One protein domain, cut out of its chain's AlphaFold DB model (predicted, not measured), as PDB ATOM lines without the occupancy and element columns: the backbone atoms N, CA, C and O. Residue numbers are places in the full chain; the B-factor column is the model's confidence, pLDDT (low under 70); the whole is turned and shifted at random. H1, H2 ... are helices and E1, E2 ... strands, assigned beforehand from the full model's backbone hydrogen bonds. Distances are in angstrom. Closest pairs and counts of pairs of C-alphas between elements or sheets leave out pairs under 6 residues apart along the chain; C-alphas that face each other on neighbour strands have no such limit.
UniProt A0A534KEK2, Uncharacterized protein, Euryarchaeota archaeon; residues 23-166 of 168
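AT A GLANCE: This is residues 23 to 166 of the 168 residues of an uncharacterized protein of Euryarchaeota archaeon (UniProt A0A534KEK2). A strongly twisted sheet of five antiparallel strands has two long helices, H2 and H3, packed side by side over one of its faces, while no named helix is on the other face. A short helix, H1, sits off the sheet near the end of H2 where Pro 70 lies, and the opening stretch of residues 23 to 39 runs outside the edge strand E1, pairing with it briefly at residues 30 to 31. The printed part has 144 residues, with three named helices and five named strands in the order E1 H1 H2 E2 E3 E4 E5 H3, and the class is mixed, helices and strands. Across the sheet the order is E1 E5 E4 E3 E2. The whole is compact, with a radius of gyration of the C-alphas of 14.8 A and spans of 45 by 34 by 28 A.

IN THESE COORDINATES: Residues 23 to 39 hold no named element. E1, residues 40 to 45, begins at C-alpha 40 at (72.380, 162.261, 31.608) and is 16.6 A long from first to last C-alpha. H1 is residues 53 to 60, 10.3 A. H2, residues 70 to 86, is 24.5 A long and begins at C-alpha 70 at (54.643, 152.779, 17.919). E2 is residues 91 to 94, 10.0 A, and E3 is residues 110 to 113, 9.8 A. E4, residues 120 to 126, spans 18.2 A, and E5, residues 129 to 135, spans 18.4 A. H3, residues 143 to 164, is the longest helix at 31.7 A and ends at C-alpha 164 at (68.376, 145.867, 17.085).

HOW THE PARTS SIT: In the sheet, E1 and E2 are the edge strands. E1 and E5 are antiparallel at 171 degrees, with N 42 and O 132 within hydrogen-bond range at 2.9 A. E5 and E4 form a hairpin at 160 degrees, with N 131 and O 124 at 2.8 A. E4 and E3, also a hairpin, stand at 167 degrees, with N 112 and O 121 at 2.8 A. E3 and E2 are a hairpin too, at 146 degrees, with N 111 and O 93 at 2.8 A. E2 E3 E4 E5 make a meander, each strand the antiparallel neighbour of the one before. H2 and H3 are on the same face of the sheet, an arrangement of two layers, helices over one face of a sheet. H3 has a height over the sheet of 10.3 A, lies over E1 and E5, and runs along the strands, at 10 degrees to E1 on the local plane; its closest C-alphas to E1 are those of Leu 156 and Leu 42, 7.6 A apart. H2, at a height of 9.1 A, lies only just over E4 and E3, with 3 of its 17 C-alphas falling on each, and runs along the strands, at 4 degrees to E3 on the local plane. H2 and H3 touch, their closest C-alphas being those of Ala 82 and Glu 154, 4.8 A apart; they run opposite ways at a tilt of 37 degrees, only just steep. H1 is not on the sheet. It is close to H2 but not clearly touching, with the closest C-alphas, Glu 54 and Pro 70, 7.7 A apart and the lines about perpendicular at 74 degrees. H1 and H3 are apart. In H1, H2 and H3 every O i to N i+4 pair is within hydrogen-bond range.

THE WHOLE: The two C-alphas farthest apart are those of Arg 60 and Gly 142, at 45.5 A. The printed part has no cut. The link from E2 to E3, with 15 residues, is long, while those from H2 to E2 and from E4 to E5 are tight. Mean pLDDT of the printed part is 85.2, and it is under 70 at residues 33 to 37, 98 to 105 and 115 to 117 of this model.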
ATOM      1  N   ASP A  23      73.754 153.246  16.131       94.06
ATOM      2  CA  ASP A  23      74.460 152.007  16.435       94.06
ATOM      3  C   ASP A  23      74.120 151.567  17.873       94.06
ATOM      4  O   ASP A  23      74.470 152.272  18.829       94.06
ATOM      5  N   PRO A  24      73.455 150.411  18.071       94.12
ATOM      6  CA  PRO A  24      73.151 149.906  19.404       94.12
ATOM      7  C   PRO A  24      74.400 149.690  20.266       94.12
ATOM      8  O   PRO A  24      74.323 149.822  21.485       94.12
ATOM      9  N   ALA A  25      75.546 149.342  19.672       94.12
ATOM     10  CA  ALA A  25      76.779 149.104  20.422       94.12
ATOM     11  C   ALA A  25      77.368 150.404  20.990       94.12
ATOM     12  O   ALA A  25      77.883 150.402  22.107       94.12
ATOM     13  N   ALA A  26      77.223 151.510  20.259       92.50
ATOM     14  CA  ALA A  26      77.680 152.835  20.671       92.50
ATOM     15  C   ALA A  26      76.684 153.586  21.575       92.50
ATOM     16  O   ALA A  26      77.020 154.644  22.103       92.50
ATOM     17  N   LEU A  27      75.457 153.077  21.762       95.25
ATOM     18  CA  LEU A  27      74.467 153.724  22.624       95.25
ATOM     19  C   LEU A  27      74.948 153.728  24.079       95.25
ATOM     20  O   LEU A  27      75.237 152.669  24.637       95.25
ATOM     21  N   GLU A  28      74.978 154.898  24.710       95.19
ATOM     22  CA  GLU A  28      75.397 155.066  26.102       95.19
ATOM     23  C   GLU A  28      74.736 156.282  26.763       95.19
ATOM     24  O   GLU A  28      74.228 157.185  26.092       95.19
ATOM     25  N   TRP A  29      74.751 156.309  28.098       94.06
ATOM     26  CA  TRP A  29      74.317 157.468  28.878       94.06
ATOM     27  C   TRP A  29      75.383 158.560  28.831       94.06
ATOM     28  O   TRP A  29      76.421 158.438  29.476       94.06
ATOM     29  N   ALA A  30      75.092 159.662  28.147       92.25
ATOM     30  CA  ALA A  30      76.003 160.794  28.020       92.25
ATOM     31  C   ALA A  30      75.520 162.007  28.836       92.25
ATOM     32  O   ALA A  30      74.318 162.276  28.890       92.25
ATOM     33  N   PRO A  31      76.412 162.779  29.480       88.12
ATOM     34  CA  PRO A  31      76.025 164.022  30.139       88.12
ATOM     35  C   PRO A  31      75.518 165.052  29.118       88.12
ATOM     36  O   PRO A  31      76.095 165.211  28.043       88.12
ATOM     37  N   ILE A  32      74.472 165.802  29.472       82.50
ATOM     38  CA  ILE A  32      74.046 166.961  28.678       82.50
ATOM     39  C   ILE A  32      74.905 168.159  29.093       82.50
ATOM     40  O   ILE A  32      74.817 168.633  30.228       82.50
ATOM     41  N   ALA A  33      75.751 168.649  28.186       67.12
ATOM     42  CA  ALA A  33      76.518 169.869  28.420       67.12
ATOM     43  C   ALA A  33      75.571 171.084  28.528       67.12
ATOM     44  O   ALA A  33      74.700 171.269  27.680       67.12
ATOM     45  N   GLY A  34      75.731 171.919  29.565       66.44
ATOM     46  CA  GLY A  34      74.979 173.173  29.730       66.44
ATOM     47  C   GLY A  34      73.938 173.192  30.865       66.44
ATOM     48  O   GLY A  34      74.244 172.827  32.001       66.44
ATOM     49  N   ILE A  35      72.735 173.706  30.557       52.75
ATOM     50  CA  ILE A  35      71.706 174.240  31.486       52.75
ATOM     51  C   ILE A  35      71.223 173.221  32.538       52.75
ATOM     52  O   ILE A  35      70.902 173.597  33.663       52.75
ATOM     53  N   PHE A  36      71.238 171.926  32.226       63.31
ATOM     54  CA  PHE A  36      70.724 170.873  33.106       63.31
ATOM     55  C   PHE A  36      71.851 170.124  33.832       63.31
ATOM     56  O   PHE A  36      72.035 168.918  33.644       63.31
ATOM     57  N   ARG A  37      72.629 170.838  34.665       64.62
ATOM     58  CA  ARG A  37      73.718 170.247  35.471       64.62
ATOM     59  C   ARG A  37      73.241 168.975  36.185       64.62
ATOM     60  O   ARG A  37      72.279 169.008  36.944       64.62
ATOM     61  N   GLY A  38      73.949 167.865  35.966       74.69
ATOM     62  CA  GLY A  38      73.637 166.573  36.589       74.69
ATOM     63  C   GLY A  38      72.631 165.706  35.827       74.69
ATOM     64  O   GLY A  38      72.246 164.665  36.353       74.69
ATOM     65  N   THR A  39      72.243 166.097  34.609       86.38
ATOM     66  CA  THR A  39      71.387 165.292  33.724       86.38
ATOM     67  C   THR A  39      72.226 164.444  32.773       86.38
ATOM     68  O   THR A  39      73.195 164.930  32.181       86.38
ATOM     69  N   VAL A  40      71.844 163.179  32.621       90.50
ATOM     70  CA  VAL A  40      72.380 162.261  31.608       90.50
ATOM     71  C   VAL A  40      71.290 161.898  30.608       90.50
ATOM     72  O   VAL A  40      70.104 161.913  30.939       90.50
ATOM     73  N   ARG A  41      71.695 161.576  29.383       92.56
ATOM     74  CA  ARG A  41      70.805 161.318  28.258       92.56
ATOM     75  C   ARG A  41      71.182 160.043  27.515       92.56
ATOM     76  O   ARG A  41      72.358 159.844  27.228       92.56
ATOM     77  N   LEU A  42      70.184 159.239  27.147       94.44
ATOM     78  CA  LEU A  42      70.276 158.292  26.028       94.44
ATOM     79  C   LEU A  42      69.651 158.946  24.803       94.44
ATOM     80  O   LEU A  42      68.564 159.511  24.912       94.44
ATOM     81  N   ARG A  43      70.321 158.874  23.653       93.81
ATOM     82  CA  ARG A  43      69.860 159.462  22.389       93.81
ATOM     83  C   ARG A  43      69.762 158.377  21.326       93.81
ATOM     84  O   ARG A  43      70.753 157.714  21.033       93.81
ATOM     85  N   MET A  44      68.590 158.256  20.718       94.19
ATOM     86  CA  MET A  44      68.304 157.348  19.613       94.19
ATOM     87  C   MET A  44      67.841 158.162  18.409       94.19
ATOM     88  O   MET A  44      67.014 159.052  18.551       94.19
ATOM     89  N   HIS A  45      68.360 157.878  17.223       93.44
ATOM     90  CA  HIS A  45      68.022 158.589  16.003       93.44
ATOM     91  C   HIS A  45      66.730 158.053  15.398       93.44
ATOM     92  O   HIS A  45      66.537 156.843  15.239       93.44
ATOM     93  N   ILE A  46      65.889 158.988  14.988       91.31
ATOM     94  CA  ILE A  46      64.773 158.727  14.091       91.31
ATOM     95  C   ILE A  46      65.350 158.759  12.681       91.31
ATOM     96  O   ILE A  46      66.085 159.674  12.342       91.31
ATOM     97  N   THR A  47      65.051 157.772  11.854       91.62
ATOM     98  CA  THR A  47      65.456 157.702  10.448       91.62
ATOM     99  C   THR A  47      64.207 157.513   9.595       91.62
ATOM    100  O   THR A  47      63.198 157.023  10.108       91.62
ATOM    101  N   PRO A  48      64.241 157.811   8.287       89.75
ATOM    102  CA  PRO A  48      63.080 157.580   7.430       89.75
ATOM    103  C   PRO A  48      62.599 156.120   7.434       89.75
ATOM    104  O   PRO A  48      61.420 155.865   7.234       89.75
ATOM    105  N   GLY A  49      63.498 155.159   7.679       87.94
ATOM    106  CA  GLY A  49      63.163 153.733   7.715       87.94
ATOM    107  C   GLY A  49      62.559 153.244   9.033       87.94
ATOM    108  O   GLY A  49      62.050 152.127   9.076       87.94
ATOM    109  N   ASN A  50      62.631 154.038  10.106       86.88
ATOM    110  CA  ASN A  50      62.130 153.655  11.430       86.88
ATOM    111  C   ASN A  50      61.070 154.611  12.000       86.88
ATOM    112  O   ASN A  50      60.585 154.358  13.098       86.88
ATOM    113  N   LEU A  51      60.737 155.674  11.261       90.94
ATOM    114  CA  LEU A  51      59.683 156.622  11.592       90.94
ATOM    115  C   LEU A  51      58.319 156.048  11.194       90.94
ATOM    116  O   LEU A  51      58.086 155.741  10.024       90.94
ATOM    117  N   SER A  52      57.422 155.926  12.163       92.69
ATOM    118  CA  SER A  52      56.026 155.558  11.947       92.69
ATOM    119  C   SER A  52      55.247 156.678  11.251       92.69
ATOM    120  O   SER A  52      55.558 157.865  11.394       92.69
ATOM    121  N   GLU A  53      54.209 156.310  10.497       92.62
ATOM    122  CA  GLU A  53      53.325 157.297   9.865       92.62
ATOM    123  C   GLU A  53      52.543 158.085  10.930       92.62
ATOM    124  O   GLU A  53      52.284 159.270  10.747       92.62
ATOM    125  N   GLU A  54      52.249 157.481  12.084       93.00
ATOM    126  CA  GLU A  54      51.593 158.132  13.219       93.00
ATOM    127  C   GLU A  54      52.466 159.226  13.839       93.00
ATOM    128  O   GLU A  54      51.981 160.322  14.128       93.00
ATOM    129  N   LEU A  55      53.761 158.961  14.035       91.00
ATOM    130  CA  LEU A  55      54.676 159.976  14.546       91.00
ATOM    131  C   LEU A  55      54.952 161.059  13.496       91.00
ATOM    132  O   LEU A  55      55.027 162.240  13.839       91.00
ATOM    133  N   LEU A  56      55.054 160.686  12.219       90.88
ATOM    134  CA  LEU A  56      55.154 161.650  11.126       90.88
ATOM    135  C   LEU A  56      53.937 162.583  11.096       90.88
ATOM    136  O   LEU A  56      54.098 163.797  10.975       90.88
ATOM    137  N   ASP A  57      52.730 162.039  11.235       90.44
ATOM    138  CA  ASP A  57      51.498 162.819  11.271       90.44
ATOM    139  C   ASP A  57      51.459 163.771  12.473       90.44
ATOM    140  O   ASP A  57      51.161 164.958  12.315       90.44
ATOM    141  N   ALA A  58      51.878 163.297  13.650       88.62
ATOM    142  CA  ALA A  58      52.002 164.119  14.851       88.62
ATOM    143  C   ALA A  58      52.922 165.334  14.635       88.62
ATOM    144  O   ALA A  58      52.590 166.463  15.004       88.62
ATOM    145  N   ILE A  59      54.077 165.110  14.001       87.69
ATOM    146  CA  ILE A  59      55.061 166.151  13.682       87.69
ATOM    147  C   ILE A  59      54.477 167.166  12.695       87.69
ATOM    148  O   ILE A  59      54.581 168.371  12.926       87.69
ATOM    149  N   ARG A  60      53.824 166.693  11.626       87.00
ATOM    150  CA  ARG A  60      53.210 167.549  10.595       87.00
ATOM    151  C   ARG A  60      52.145 168.483  11.153       87.00
ATOM    152  O   ARG A  60      52.015 169.604  10.669       87.00
ATOM    153  N   HIS A  61      51.423 168.030  12.172       85.44
ATOM    154  CA  HIS A  61      50.378 168.800  12.844       85.44
ATOM    155  C   HIS A  61      50.865 169.504  14.114       85.44
ATOM    156  O   HIS A  61      50.078 170.174  14.783       85.44
ATOM    157  N   THR A  62      52.148 169.368  14.473       83.56
ATOM    158  CA  THR A  62      52.744 169.902  15.713       83.56
ATOM    159  C   THR A  62      51.996 169.500  16.990       83.56
ATOM    160  O   THR A  62      52.065 170.182  18.015       83.56
ATOM    161  N   ARG A  63      51.288 168.369  16.942       84.88
ATOM    162  CA  ARG A  63      50.404 167.893  18.002       84.88
ATOM    163  C   ARG A  63      50.609 166.404  18.206       84.88
ATOM    164  O   ARG A  63      50.440 165.616  17.281       84.88
ATOM    165  N   TYR A  64      50.927 166.020  19.434       85.19
ATOM    166  CA  TYR A  64      51.048 164.617  19.792       85.19
ATOM    167  C   TYR A  64      49.650 163.961  19.839       85.19
ATOM    168  O   TYR A  64      48.728 164.558  20.410       85.19
ATOM    169  N   PRO A  65      49.470 162.759  19.261       84.88
ATOM    170  CA  PRO A  65      48.186 162.060  19.227       84.88
ATOM    171  C   PRO A  65      47.684 161.699  20.629       84.88
ATOM    172  O   PRO A  65      48.439 161.689  21.603       84.88
ATOM    173  N   ASP A  66      46.390 161.385  20.743       83.75
ATOM    174  CA  ASP A  66      45.793 160.964  22.018       83.75
ATOM    175  C   ASP A  66      46.330 159.594  22.467       83.75
ATOM    176  O   ASP A  66      46.597 159.392  23.657       83.75
ATOM    177  N   ALA A  67      46.559 158.694  21.504       87.06
ATOM    178  CA  ALA A  67      47.197 157.395  21.696       87.06
ATOM    179  C   ALA A  67      48.714 157.465  21.460       87.06
ATOM    180  O   ALA A  67      49.179 158.232  20.623       87.06
ATOM    181  N   ASP A  68      49.479 156.640  22.180       90.19
ATOM    182  CA  ASP A  68      50.929 156.560  21.994       90.19
ATOM    183  C   ASP A  68      51.292 155.964  20.626       90.19
ATOM    184  O   ASP A  68      50.745 154.938  20.216       90.19
ATOM    185  N   VAL A  69      52.257 156.590  19.949       91.62
ATOM    186  CA  VAL A  69      52.803 156.110  18.669       91.62
ATOM    187  C   VAL A  69      53.660 154.847  18.867       91.62
ATOM    188  O   VAL A  69      54.146 154.607  19.981       91.62
ATOM    189  N   PRO A  70      53.894 154.035  17.815       92.81
ATOM    190  CA  PRO A  70      54.643 152.779  17.919       92.81
ATOM    191  C   PRO A  70      55.994 152.884  18.642       92.81
ATOM    192  O   PRO A  70      56.309 152.037  19.482       92.81
ATOM    193  N   GLU A  71      56.770 153.935  18.381       92.44
ATOM    194  CA  GLU A  71      58.080 154.160  18.997       92.44
ATOM    195  C   GLU A  71      57.967 154.384  20.507       92.44
ATOM    196  O   GLU A  71      58.755 153.852  21.293       92.44
ATOM    197  N   VAL A  72      56.944 155.131  20.926       92.12
ATOM    198  CA  VAL A  72      56.677 155.431  22.335       92.12
ATOM    199  C   VAL A  72      56.171 154.187  23.057       92.12
ATOM    200  O   VAL A  72      56.621 153.904  24.167       92.12
ATOM    201  N   LEU A  73      55.322 153.381  22.414       92.88
ATOM    202  CA  LEU A  73      54.882 152.089  22.945       92.88
ATOM    203  C   LEU A  73      56.051 151.109  23.127       92.88
ATOM    204  O   LEU A  73      56.139 150.446  24.161       92.88
ATOM    205  N   GLY A  74      56.954 151.021  22.147       93.56
ATOM    206  CA  GLY A  74      58.147 150.172  22.222       93.56
ATOM    207  C   GLY A  74      59.052 150.559  23.386       93.56
ATOM    208  O   GLY A  74      59.381 149.732  24.238       93.56
ATOM    209  N   LEU A  75      59.375 151.842  23.494       94.06
ATOM    210  CA  LEU A  75      60.218 152.357  24.569       94.06
ATOM    211  C   LEU A  75      59.532 152.318  25.943       94.06
ATOM    212  O   LEU A  75      60.199 152.117  26.958       94.06
ATOM    213  N   ARG A  76      58.203 152.432  26.004       93.56
ATOM    214  CA  ARG A  76      57.439 152.201  27.233       93.56
ATOM    215  C   ARG A  76      57.584 150.761  27.728       93.56
ATOM    216  O   ARG A  76      57.839 150.572  28.913       93.56
ATOM    217  N   ARG A  77      57.512 149.756  26.843       94.56
ATOM    218  CA  ARG A  77      57.759 148.347  27.213       94.56
ATOM    219  C   ARG A  77      59.173 148.138  27.753       94.56
ATOM    220  O   ARG A  77      59.365 147.413  28.731       94.56
ATOM    221  N   VAL A  78      60.164 148.792  27.141       95.56
ATOM    222  CA  VAL A  78      61.550 148.781  27.631       95.56
ATOM    223  C   VAL A  78      61.621 149.340  29.055       95.56
ATOM    224  O   VAL A  78      62.212 148.707  29.931       95.56
ATOM    225  N   LEU A  79      60.993 150.491  29.304       94.06
ATOM    226  CA  LEU A  79      60.949 151.122  30.622       94.06
ATOM    227  C   LEU A  79      60.243 150.244  31.666       94.06
ATOM    228  O   LEU A  79      60.767 150.063  32.762       94.06
ATOM    229  N   GLU A  80      59.082 149.682  31.333       93.44
ATOM    230  CA  GLU A  80      58.317 148.785  32.209       93.44
ATOM    231  C   GLU A  80      59.149 147.561  32.622       93.44
ATOM    232  O   GLU A  80      59.237 147.240  33.809       93.44
ATOM    233  N   SER A  81      59.837 146.934  31.663       93.88
ATOM    234  CA  SER A  81      60.752 145.814  31.912       93.88
ATOM    235  C   SER A  81      61.930 146.213  32.809       93.88
ATOM    236  O   SER A  81      62.232 145.521  33.786       93.88
ATOM    237  N   ALA A  82      62.564 147.359  32.532       93.31
ATOM    238  CA  ALA A  82      63.682 147.872  33.321       93.31
ATOM    239  C   ALA A  82      63.280 148.163  34.775       93.31
ATOM    240  O   ALA A  82      63.981 147.770  35.708       93.31
ATOM    241  N   CYS A  83      62.122 148.795  34.982       90.06
ATOM    242  CA  CYS A  83      61.580 149.057  36.313       90.06
ATOM    243  C   CYS A  83      61.235 147.760  37.059       90.06
ATOM    244  O   CYS A  83      61.589 147.624  38.230       90.06
ATOM    245  N   GLY A  84      60.622 146.782  36.383       90.69
ATOM    246  CA  GLY A  84      60.326 145.473  36.967       90.69
ATOM    247  C   GLY A  84      61.582 144.753  37.466       90.69
ATOM    248  O   GLY A  84      61.610 144.277  38.599       90.69
ATOM    249  N   ARG A  85      62.656 144.746  36.667       90.50
ATOM    250  CA  ARG A  85      63.951 144.149  37.050       90.50
ATOM    251  C   ARG A  85      64.643 144.880  38.197       90.50
ATOM    252  O   ARG A  85      65.326 144.245  38.993       90.50
ATOM    253  N   ALA A  86      64.461 146.193  38.292       87.38
ATOM    254  CA  ALA A  86      65.036 147.010  39.354       87.38
ATOM    255  C   ALA A  86      64.200 147.026  40.652       87.38
ATOM    256  O   ALA A  86      64.613 147.650  41.629       87.38
ATOM    257  N   GLY A  87      63.022 146.384  40.682       86.94
ATOM    258  CA  GLY A  87      62.100 146.462  41.824       86.94
ATOM    259  C   GLY A  87      61.534 147.871  42.040       86.94
ATOM    260  O   GLY A  87      61.276 148.285  43.169       86.94
ATOM    261  N   VAL A  88      61.392 148.627  40.954       83.06
ATOM    262  CA  VAL A  88      61.037 150.047  40.915       83.06
ATOM    263  C   VAL A  88      59.566 150.187  40.544       83.06
ATOM    264  O   VAL A  88      59.133 149.727  39.490       83.06
ATOM    265  N   ALA A  89      58.785 150.859  41.393       82.75
ATOM    266  CA  ALA A  89      57.403 151.182  41.063       82.75
ATOM    267  C   ALA A  89      57.360 152.228  39.939       82.75
ATOM    268  O   ALA A  89      57.935 153.316  40.066       82.75
ATOM    269  N   LEU A  90      56.668 151.898  38.847       85.50
ATOM    270  CA  LEU A  90      56.508 152.780  37.700       85.50
ATOM    271  C   LEU A  90      55.211 153.586  37.813       85.50
ATOM    272  O   LEU A  90      54.121 153.022  37.890       85.50
ATOM    273  N   ARG A  91      55.332 154.914  37.747       85.62
ATOM    274  CA  ARG A  91      54.211 155.827  37.519       85.62
ATOM    275  C   ARG A  91      54.534 156.739  36.342       85.62
ATOM    276  O   ARG A  91      55.523 157.474  36.380       85.62
ATOM    277  N   LEU A  92      53.679 156.682  35.325       85.75
ATOM    278  CA  LEU A  92      53.742 157.533  34.144       85.75
ATOM    279  C   LEU A  92      52.740 158.674  34.304       85.75
ATOM    280  O   LEU A  92      51.546 158.427  34.463       85.75
ATOM    281  N   ASP A  93      53.224 159.907  34.249       84.88
ATOM    282  CA  ASP A  93      52.370 161.078  34.104       84.88
ATOM    283  C   ASP A  93      52.403 161.529  32.633       84.88
ATOM    284  O   ASP A  93      53.481 161.528  32.024       84.88
ATOM    285  N   PRO A  94      51.265 161.933  32.040       81.25
ATOM    286  CA  PRO A  94      51.254 162.462  30.681       81.25
ATOM    287  C   PRO A  94      52.084 163.745  30.618       81.25
ATOM    288  O   PRO A  94      52.028 164.578  31.528       81.25
ATOM    289  N   GLY A  95      52.867 163.913  29.555       78.19
ATOM    290  CA  GLY A  95      53.532 165.184  29.299       78.19
ATOM    291  C   GLY A  95      52.712 166.113  28.392       78.19
ATOM    292  O   GLY A  95      51.566 165.809  28.047       78.19
ATOM    293  N   PRO A  96      53.272 167.285  28.046       76.81
ATOM    294  CA  PRO A  96      52.665 168.231  27.114       76.81
ATOM    295  C   PRO A  96      52.277 167.575  25.782       76.81
ATOM    296  O   PRO A  96      53.083 166.863  25.182       76.81
ATOM    297  N   ARG A  97      51.049 167.842  25.324       73.88
ATOM    298  CA  ARG A  97      50.511 167.319  24.055       73.88
ATOM    299  C   ARG A  97      50.849 168.201  22.853       73.88
ATOM    300  O   ARG A  97      50.915 167.696  21.736       73.88
ATOM    301  N   ASP A  98      51.101 169.483  23.086       69.50
ATOM    302  CA  ASP A  98      51.493 170.428  22.042       69.50
ATOM    303  C   ASP A  98      53.019 170.506  21.934       69.50
ATOM    304  O   ASP A  98      53.732 170.416  22.943       69.50
ATOM    305  N   LEU A  99      53.525 170.688  20.709       69.44
ATOM    306  CA  LEU A  99      54.944 170.938  20.476       69.44
ATOM    307  C   LEU A  99      55.361 172.209  21.231       69.44
ATOM    308  O   LEU A  99      54.755 173.269  21.064       69.44
ATOM    309  N   GLN A 100      56.411 172.135  22.051       69.50
ATOM    310  CA  GLN A 100      56.869 173.305  22.806       69.50
ATOM    311  C   GLN A 100      57.649 174.274  21.902       69.50
ATOM    312  O   GLN A 100      58.876 174.270  21.840       69.50
ATOM    313  N   THR A 101      56.932 175.130  21.175       53.31
ATOM    314  CA  THR A 101      57.508 176.169  20.311       53.31
ATOM    315  C   THR A 101      58.015 177.338  21.156       53.31
ATOM    316  O   THR A 101      57.310 178.315  21.393       53.31
ATOM    317  N   GLY A 102      59.240 177.223  21.660       43.78
ATOM    318  CA  GLY A 102      59.904 178.307  22.390       43.78
ATOM    319  C   GLY A 102      61.397 178.368  22.106       43.78
ATOM    320  O   GLY A 102      61.904 179.435  21.796       43.78
ATOM    321  N   PHE A 103      62.085 177.225  22.146       43.41
ATOM    322  CA  PHE A 103      63.518 177.132  21.818       43.41
ATOM    323  C   PHE A 103      63.945 175.764  21.254       43.41
ATOM    324  O   PHE A 103      64.997 175.673  20.629       43.41
ATOM    325  N   VAL A 104      63.147 174.703  21.437       53.94
ATOM    326  CA  VAL A 104      63.413 173.354  20.913       53.94
ATOM    327  C   VAL A 104      62.060 172.713  20.586       53.94
ATOM    328  O   VAL A 104      61.250 172.524  21.483       53.94
ATOM    329  N   GLY A 105      61.783 172.421  19.313       63.97
ATOM    330  CA  GLY A 105      60.513 171.823  18.886       63.97
ATOM    331  C   GLY A 105      60.451 170.330  19.200       63.97
ATOM    332  O   GLY A 105      60.776 169.521  18.339       63.97
ATOM    333  N   PHE A 106      60.068 169.967  20.426       78.25
ATOM    334  CA  PHE A 106      59.966 168.572  20.863       78.25
ATOM    335  C   PHE A 106      58.583 168.218  21.421       78.25
ATOM    336  O   PHE A 106      57.869 169.079  21.943       78.25
ATOM    337  N   PHE A 107      58.245 166.928  21.370       83.94
ATOM    338  CA  PHE A 107      57.186 166.322  22.177       83.94
ATOM    339  C   PHE A 107      57.773 165.696  23.435       83.94
ATOM    340  O   PHE A 107      58.901 165.202  23.439       83.94
ATOM    341  N   GLN A 108      56.988 165.664  24.504       86.06
ATOM    342  CA  GLN A 108      57.336 164.946  25.721       86.06
ATOM    343  C   GLN A 108      56.164 164.024  26.078       86.06
ATOM    344  O   GLN A 108      55.298 164.438  26.842       86.06
ATOM    345  N   PRO A 109      56.100 162.800  25.519       78.31
ATOM    346  CA  PRO A 109      54.927 161.929  25.644       78.31
ATOM    347  C   PRO A 109      54.573 161.603  27.098       78.31
ATOM    348  O   PRO A 109      53.412 161.669  27.503       78.31
ATOM    349  N   PHE A 110      55.587 161.325  27.918       81.44
ATOM    350  CA  PHE A 110      55.383 161.077  29.337       81.44
ATOM    351  C   PHE A 110      56.586 161.451  30.196       81.44
ATOM    352  O   PHE A 110      57.744 161.512  29.764       81.44
ATOM    353  N   LEU A 111      56.262 161.677  31.463       81.88
ATOM    354  CA  LEU A 111      57.186 161.838  32.561       81.88
ATOM    355  C   LEU A 111      57.128 160.609  33.466       81.88
ATOM    356  O   LEU A 111      56.049 160.142  33.823       81.88
ATOM    357  N   VAL A 112      58.288 160.135  33.903       80.62
ATOM    358  CA  VAL A 112      58.395 159.061  34.883       80.62
ATOM    359  C   VAL A 112      58.725 159.661  36.241       80.62
ATOM    360  O   VAL A 112      59.774 160.289  36.421       80.62
ATOM    361  N   ARG A 113      57.834 159.452  37.213       72.88
ATOM    362  CA  ARG A 113      58.109 159.762  38.618       72.88
ATOM    363  C   ARG A 113      58.458 158.483  39.349       72.88
ATOM    364  O   ARG A 113      57.619 157.596  39.491       72.88
ATOM    365  N   TRP A 114      59.682 158.414  39.848       71.12
ATOM    366  CA  TRP A 114      60.098 157.328  40.721       71.12
ATOM    367  C   TRP A 114      59.806 157.711  42.173       71.12
ATOM    368  O   TRP A 114      60.382 158.672  42.669       71.12
ATOM    369  N   PRO A 115      58.909 157.004  42.879       59.72
ATOM    370  CA  PRO A 115      58.458 157.420  44.210       59.72
ATOM    371  C   PRO A 115      59.552 157.341  45.286       59.72
ATOM    372  O   PRO A 115      59.409 157.944  46.344       59.72
ATOM    373  N   PHE A 116      60.631 156.605  45.018       62.69
ATOM    374  CA  PHE A 116      61.779 156.413  45.909       62.69
ATOM    375  C   PHE A 116      62.981 157.292  45.540       62.69
ATOM    376  O   PHE A 116      63.955 157.309  46.279       62.69
ATOM    377  N   ALA A 117      62.935 158.015  44.415       65.06
ATOM    378  CA  ALA A 117      64.046 158.836  43.953       65.06
ATOM    379  C   ALA A 117      63.595 160.285  43.738       65.06
ATOM    380  O   ALA A 117      62.513 160.560  43.226       65.06
ATOM    381  N   ARG A 118      64.458 161.242  44.069       73.62
ATOM    382  CA  ARG A 118      64.361 162.634  43.598       73.62
ATOM    383  C   ARG A 118      64.752 162.763  42.124       73.62
ATOM    384  O   ARG A 118      64.555 163.825  41.537       73.62
ATOM    385  N   ALA A 119      65.310 161.704  41.545       80.12
ATOM    386  CA  ALA A 119      65.624 161.601  40.135       80.12
ATOM    387  C   ALA A 119      64.365 161.654  39.252       80.12
ATOM    388  O   ALA A 119      63.320 161.087  39.579       80.12
ATOM    389  N   LYS A 120      64.481 162.320  38.102       86.19
ATOM    390  CA  LYS A 120      63.382 162.523  37.155       86.19
ATOM    391  C   LYS A 120      63.785 161.978  35.791       86.19
ATOM    392  O   LYS A 120      64.748 162.465  35.203       86.19
ATOM    393  N   LEU A 121      63.034 161.006  35.276       89.19
ATOM    394  CA  LEU A 121      63.237 160.452  33.938       89.19
ATOM    395  C   LEU A 121      62.135 160.948  32.995       89.19
ATOM    396  O   LEU A 121      60.952 160.886  33.311       89.19
ATOM    397  N   THR A 122      62.527 161.456  31.831       89.62
ATOM    398  CA  THR A 122      61.622 162.035  30.832       89.62
ATOM    399  C   THR A 122      61.902 161.433  29.460       89.62
ATOM    400  O   THR A 122      63.071 161.306  29.092       89.62
ATOM    401  N   MET A 123      60.857 161.090  28.702       91.62
ATOM    402  CA  MET A 123      60.990 160.782  27.275       91.62
ATOM    403  C   MET A 123      60.757 162.047  26.455       91.62
ATOM    404  O   MET A 123      59.760 162.739  26.658       91.62
ATOM    405  N   THR A 124      61.642 162.323  25.505       89.75
ATOM    406  CA  THR A 124      61.544 163.483  24.617       89.75
ATOM    407  C   THR A 124      61.698 163.040  23.169       89.75
ATOM    408  O   THR A 124      62.639 162.324  22.850       89.75
ATOM    409  N   ILE A 125      60.808 163.486  22.287       90.12
ATOM    410  CA  ILE A 125      60.939 163.339  20.835       90.12
ATOM    411  C   ILE A 125      61.339 164.701  20.283       90.12
ATOM    412  O   ILE A 125      60.526 165.619  20.276       90.12
ATOM    413  N   ALA A 126      62.586 164.837  19.855       88.62
ATOM    414  CA  ALA A 126      63.163 166.049  19.290       88.62
ATOM    415  C   ALA A 126      63.473 165.849  17.791       88.62
ATOM    416  O   ALA A 126      63.420 164.720  17.294       88.62
ATOM    417  N   PRO A 127      63.815 166.914  17.046       87.88
ATOM    418  CA  PRO A 127      64.198 166.784  15.645       87.88
ATOM    419  C   PRO A 127      65.359 165.793  15.469       87.88
ATOM    420  O   PRO A 127      66.430 165.967  16.051       87.88
ATOM    421  N   GLY A 128      65.117 164.727  14.704       89.69
ATOM    422  CA  GLY A 128      66.099 163.691  14.391       89.69
ATOM    423  C   GLY A 128      66.296 162.634  15.477       89.69
ATOM    424  O   GLY A 128      67.038 161.679  15.240       89.69
ATOM    425  N   GLU A 129      65.671 162.757  16.655       92.38
ATOM    426  CA  GLU A 129      65.980 161.883  17.789       92.38
ATOM    427  C   GLU A 129      64.857 161.687  18.817       92.38
ATOM    428  O   GLU A 129      64.130 162.607  19.177       92.38
ATOM    429  N   ILE A 130      64.786 160.481  19.381       93.06
ATOM    430  CA  ILE A 130      64.086 160.180  20.630       93.06
ATOM    431  C   ILE A 130      65.128 160.081  21.743       93.06
ATOM    432  O   ILE A 130      66.203 159.509  21.565       93.06
ATOM    433  N   GLN A 131      64.825 160.648  22.903       92.50
ATOM    434  CA  GLN A 131      65.743 160.750  24.022       92.50
ATOM    435  C   GLN A 131      65.107 160.261  25.319       92.50
ATOM    436  O   GLN A 131      63.953 160.573  25.618       92.50
ATOM    437  N   TRP A 132      65.919 159.608  26.144       93.62
ATOM    438  CA  TRP A 132      65.677 159.495  27.578       93.62
ATOM    439  C   TRP A 132      66.529 160.514  28.312       93.62
ATOM    440  O   TRP A 132      67.749 160.471  28.201       93.62
ATOM    441  N   ASN A 133      65.908 161.388  29.096       90.81
ATOM    442  CA  ASN A 133      66.583 162.410  29.889       90.81
ATOM    443  C   ASN A 133      66.398 162.109  31.376       90.81
ATOM    444  O   ASN A 133      65.276 162.160  31.880       90.81
ATOM    445  N   LEU A 134      67.490 161.795  32.073       90.25
ATOM    446  CA  LEU A 134      67.510 161.489  33.501       90.25
ATOM    447  C   LEU A 134      68.209 162.616  34.266       90.25
ATOM    448  O   LEU A 134      69.433 162.742  34.191       90.25
ATOM    449  N   SER A 135      67.450 163.415  35.016       87.81
ATOM    450  CA  SER A 135      67.984 164.458  35.898       87.81
ATOM    451  C   SER A 135      68.056 163.993  37.350       87.81
ATOM    452  O   SER A 135      67.377 163.051  37.758       87.81
ATOM    453  N   ASP A 136      68.899 164.667  38.134       81.00
ATOM    454  CA  ASP A 136      69.004 164.532  39.595       81.00
ATOM    455  C   ASP A 136      69.423 163.155  40.143       81.00
ATOM    456  O   ASP A 136      69.579 163.015  41.353       81.00
ATOM    457  N   GLY A 137      69.738 162.177  39.286       71.06
ATOM    458  CA  GLY A 137      70.125 160.822  39.705       71.06
ATOM    459  C   GLY A 137      71.306 160.747  40.682       71.06
ATOM    460  O   GLY A 137      71.365 159.859  41.523       71.06
ATOM    461  N   ARG A 138      72.221 161.724  40.647       71.50
ATOM    462  CA  ARG A 138      73.395 161.776  41.544       71.50
ATOM    463  C   ARG A 138      73.063 162.133  42.997       71.50
ATOM    464  O   ARG A 138      73.958 162.116  43.837       71.50
ATOM    465  N   LYS A 139      71.825 162.548  43.286       75.12
ATOM    466  CA  LYS A 139      71.395 162.956  44.633       75.12
ATOM    467  C   LYS A 139      70.904 161.778  45.479       75.12
ATOM    468  O   LYS A 139      70.765 161.952  46.691       75.12
ATOM    469  N   GLU A 140      70.669 160.616  44.868       79.38
ATOM    470  CA  GLU A 140      70.198 159.417  45.564       79.38
ATOM    471  C   GLU A 140      71.297 158.764  46.403       79.38
ATOM    472  O   GLU A 140      72.486 158.852  46.085       79.38
ATOM    473  N   LYS A 141      70.906 158.105  47.499       78.06
ATOM    474  CA  LYS A 141      71.826 157.427  48.425       78.06
ATOM    475  C   LYS A 141      71.276 156.069  48.847       78.06
ATOM    476  O   LYS A 141      70.068 155.861  48.864       78.06
ATOM    477  N   GLY A 142      72.173 155.175  49.261       83.38
ATOM    478  CA  GLY A 142      71.790 153.879  49.822       83.38
ATOM    479  C   GLY A 142      71.076 152.975  48.800       83.38
ATOM    480  O   GLY A 142      71.420 153.029  47.618       83.38
ATOM    481  N   PRO A 143      70.090 152.163  49.227       82.69
ATOM    482  CA  PRO A 143      69.414 151.185  48.364       82.69
ATOM    483  C   PRO A 143      68.743 151.784  47.120       82.69
ATOM    484  O   PRO A 143      68.658 151.133  46.080       82.69
ATOM    485  N   ASP A 144      68.288 153.033  47.196       82.50
ATOM    486  CA  ASP A 144      67.604 153.694  46.083       82.50
ATOM    487  C   ASP A 144      68.574 154.134  44.975       82.50
ATOM    488  O   ASP A 144      68.219 154.095  43.796       82.50
ATOM    489  N   ALA A 145      69.828 154.451  45.323       84.12
ATOM    490  CA  ALA A 145      70.883 154.707  44.340       84.12
ATOM    491  C   ALA A 145      71.267 153.431  43.570       84.12
ATOM    492  O   ALA A 145      71.487 153.475  42.361       84.12
ATOM    493  N   GLU A 146      71.305 152.286  44.254       87.50
ATOM    494  CA  GLU A 146      71.573 150.990  43.625       87.50
ATOM    495  C   GLU A 146      70.450 150.599  42.657       87.50
ATOM    496  O   GLU A 146      70.710 150.278  41.495       87.50
ATOM    497  N   ARG A 147      69.188 150.708  43.095       87.62
ATOM    498  CA  ARG A 147      68.012 150.475  42.238       87.62
ATOM    499  C   ARG A 147      68.007 151.380  41.015       87.62
ATOM    500  O   ARG A 147      67.664 150.927  39.924       87.62
ATOM    501  N   LEU A 148      68.407 152.641  41.179       87.50
ATOM    502  CA  LEU A 148      68.524 153.590  40.080       87.50
ATOM    503  C   LEU A 148      69.577 153.155  39.050       87.50
ATOM    504  O   LEU A 148      69.291 153.164  37.853       87.50
ATOM    505  N   GLU A 149      70.773 152.748  39.480       89.38
ATOM    506  CA  GLU A 149      71.806 152.279  38.547       89.38
ATOM    507  C   GLU A 149      71.409 150.964  37.857       89.38
ATOM    508  O   GLU A 149      71.672 150.805  36.662       89.38
ATOM    509  N   ILE A 150      70.696 150.060  38.544       92.00
ATOM    510  CA  ILE A 150      70.097 148.875  37.909       92.00
ATOM    511  C   ILE A 150      69.094 149.313  36.838       92.00
ATOM    512  O   ILE A 150      69.257 148.946  35.678       92.00
ATOM    513  N   ALA A 151      68.107 150.147  37.178       91.00
ATOM    514  CA  ALA A 151      67.096 150.616  36.229       91.00
ATOM    515  C   ALA A 151      67.728 151.302  35.006       91.00
ATOM    516  O   ALA A 151      67.312 151.070  33.873       91.00
ATOM    517  N   LYS A 152      68.773 152.106  35.218       92.19
ATOM    518  CA  LYS A 152      69.530 152.795  34.168       92.19
ATOM    519  C   LYS A 152      70.260 151.824  33.233       92.19
ATOM    520  O   LYS A 152      70.260 152.043  32.018       92.19
ATOM    521  N   ARG A 153      70.869 150.764  33.776       95.50
ATOM    522  CA  ARG A 153      71.513 149.697  32.994       95.50
ATOM    523  C   ARG A 153      70.487 148.899  32.194       95.50
ATOM    524  O   ARG A 153      70.674 148.717  30.997       95.50
ATOM    525  N   GLU A 154      69.399 148.470  32.828       96.12
ATOM    526  CA  GLU A 154      68.347 147.694  32.161       96.12
ATOM    527  C   GLU A 154      67.638 148.518  31.073       96.12
ATOM    528  O   GLU A 154      67.343 148.000  29.999       96.12
ATOM    529  N   LEU A 155      67.422 149.819  31.305       95.38
ATOM    530  CA  LEU A 155      66.871 150.736  30.305       95.38
ATOM    531  C   LEU A 155      67.819 150.892  29.110       95.38
ATOM    532  O   LEU A 155      67.361 150.870  27.968       95.38
ATOM    533  N   LEU A 156      69.129 151.005  29.348       97.12
ATOM    534  CA  LEU A 156      70.124 151.040  28.275       97.12
ATOM    535  C   LEU A 156      70.094 149.746  27.451       97.12
ATOM    536  O   LEU A 156      69.916 149.804  26.236       97.12
ATOM    537  N   GLU A 157      70.224 148.586  28.093       97.31
ATOM    538  CA  GLU A 157      70.271 147.296  27.393       97.31
ATOM    539  C   GLU A 157      68.963 146.971  26.669       97.31
ATOM    540  O   GLU A 157      68.977 146.535  25.515       97.31
ATOM    541  N   GLY A 158      67.822 147.256  27.292       96.88
ATOM    542  CA  GLY A 158      66.526 147.102  26.647       96.88
ATOM    543  C   GLY A 158      66.350 148.055  25.460       96.88
ATOM    544  O   GLY A 158      65.811 147.647  24.434       96.88
ATOM    545  N   THR A 159      66.883 149.281  25.534       96.19
ATOM    546  CA  THR A 159      66.875 150.214  24.393       96.19
ATOM    547  C   THR A 159      67.776 149.704  23.267       96.19
ATOM    548  O   THR A 159      67.372 149.728  22.108       96.19
ATOM    549  N   ARG A 160      68.964 149.164  23.576       96.81
ATOM    550  CA  ARG A 160      69.837 148.527  22.574       96.81
ATOM    551  C   ARG A 160      69.128 147.376  21.865       96.81
ATOM    552  O   ARG A 160      69.205 147.273  20.643       96.81
ATOM    553  N   ALA A 161      68.436 146.522  22.617       95.38
ATOM    554  CA  ALA A 161      67.662 145.419  22.057       95.38
ATOM    555  C   ALA A 161      66.510 145.917  21.171       95.38
ATOM    556  O   ALA A 161      66.340 145.422  20.061       95.38
ATOM    557  N   TRP A 162      65.772 146.934  21.621       94.75
ATOM    558  CA  TRP A 162      64.703 147.564  20.845       94.75
ATOM    559  C   TRP A 162      65.206 148.127  19.505       94.75
ATOM    560  O   TRP A 162      64.597 147.864  18.468       94.75
ATOM    561  N   ILE A 163      66.366 148.797  19.488       93.31
ATOM    562  CA  ILE A 163      66.974 149.286  18.237       93.31
ATOM    563  C   ILE A 163      67.376 148.122  17.323       93.31
ATOM    564  O   ILE A 163      67.077 148.147  16.130       93.31
ATOM    565  N   ARG A 164      68.009 147.069  17.864       92.38
ATOM    566  CA  ARG A 164      68.376 145.867  17.085       92.38
ATOM    567  C   ARG A 164      67.164 145.191  16.442       92.38
ATOM    568  O   ARG A 164      67.295 144.620  15.366       92.38
ATOM    569  N   ASN A 165      65.999 145.295  17.074       88.38
ATOM    570  CA  ASN A 165      64.738 144.746  16.582       88.38
ATOM    571  C   ASN A 165      63.984 145.699  15.635       88.38
ATOM    572  O   ASN A 165      62.817 145.464  15.326       88.38
ATOM    573  N   GLY A 166      64.632 146.767  15.158       82.94
ATOM    574  CA  GLY A 166      64.054 147.690  14.183       82.94
ATOM    575  C   GLY A 166      63.076 148.693  14.790       82.94
ATOM    576  O   GLY A 166      62.128 149.090  14.118       82.94
TER     577      GLY A 166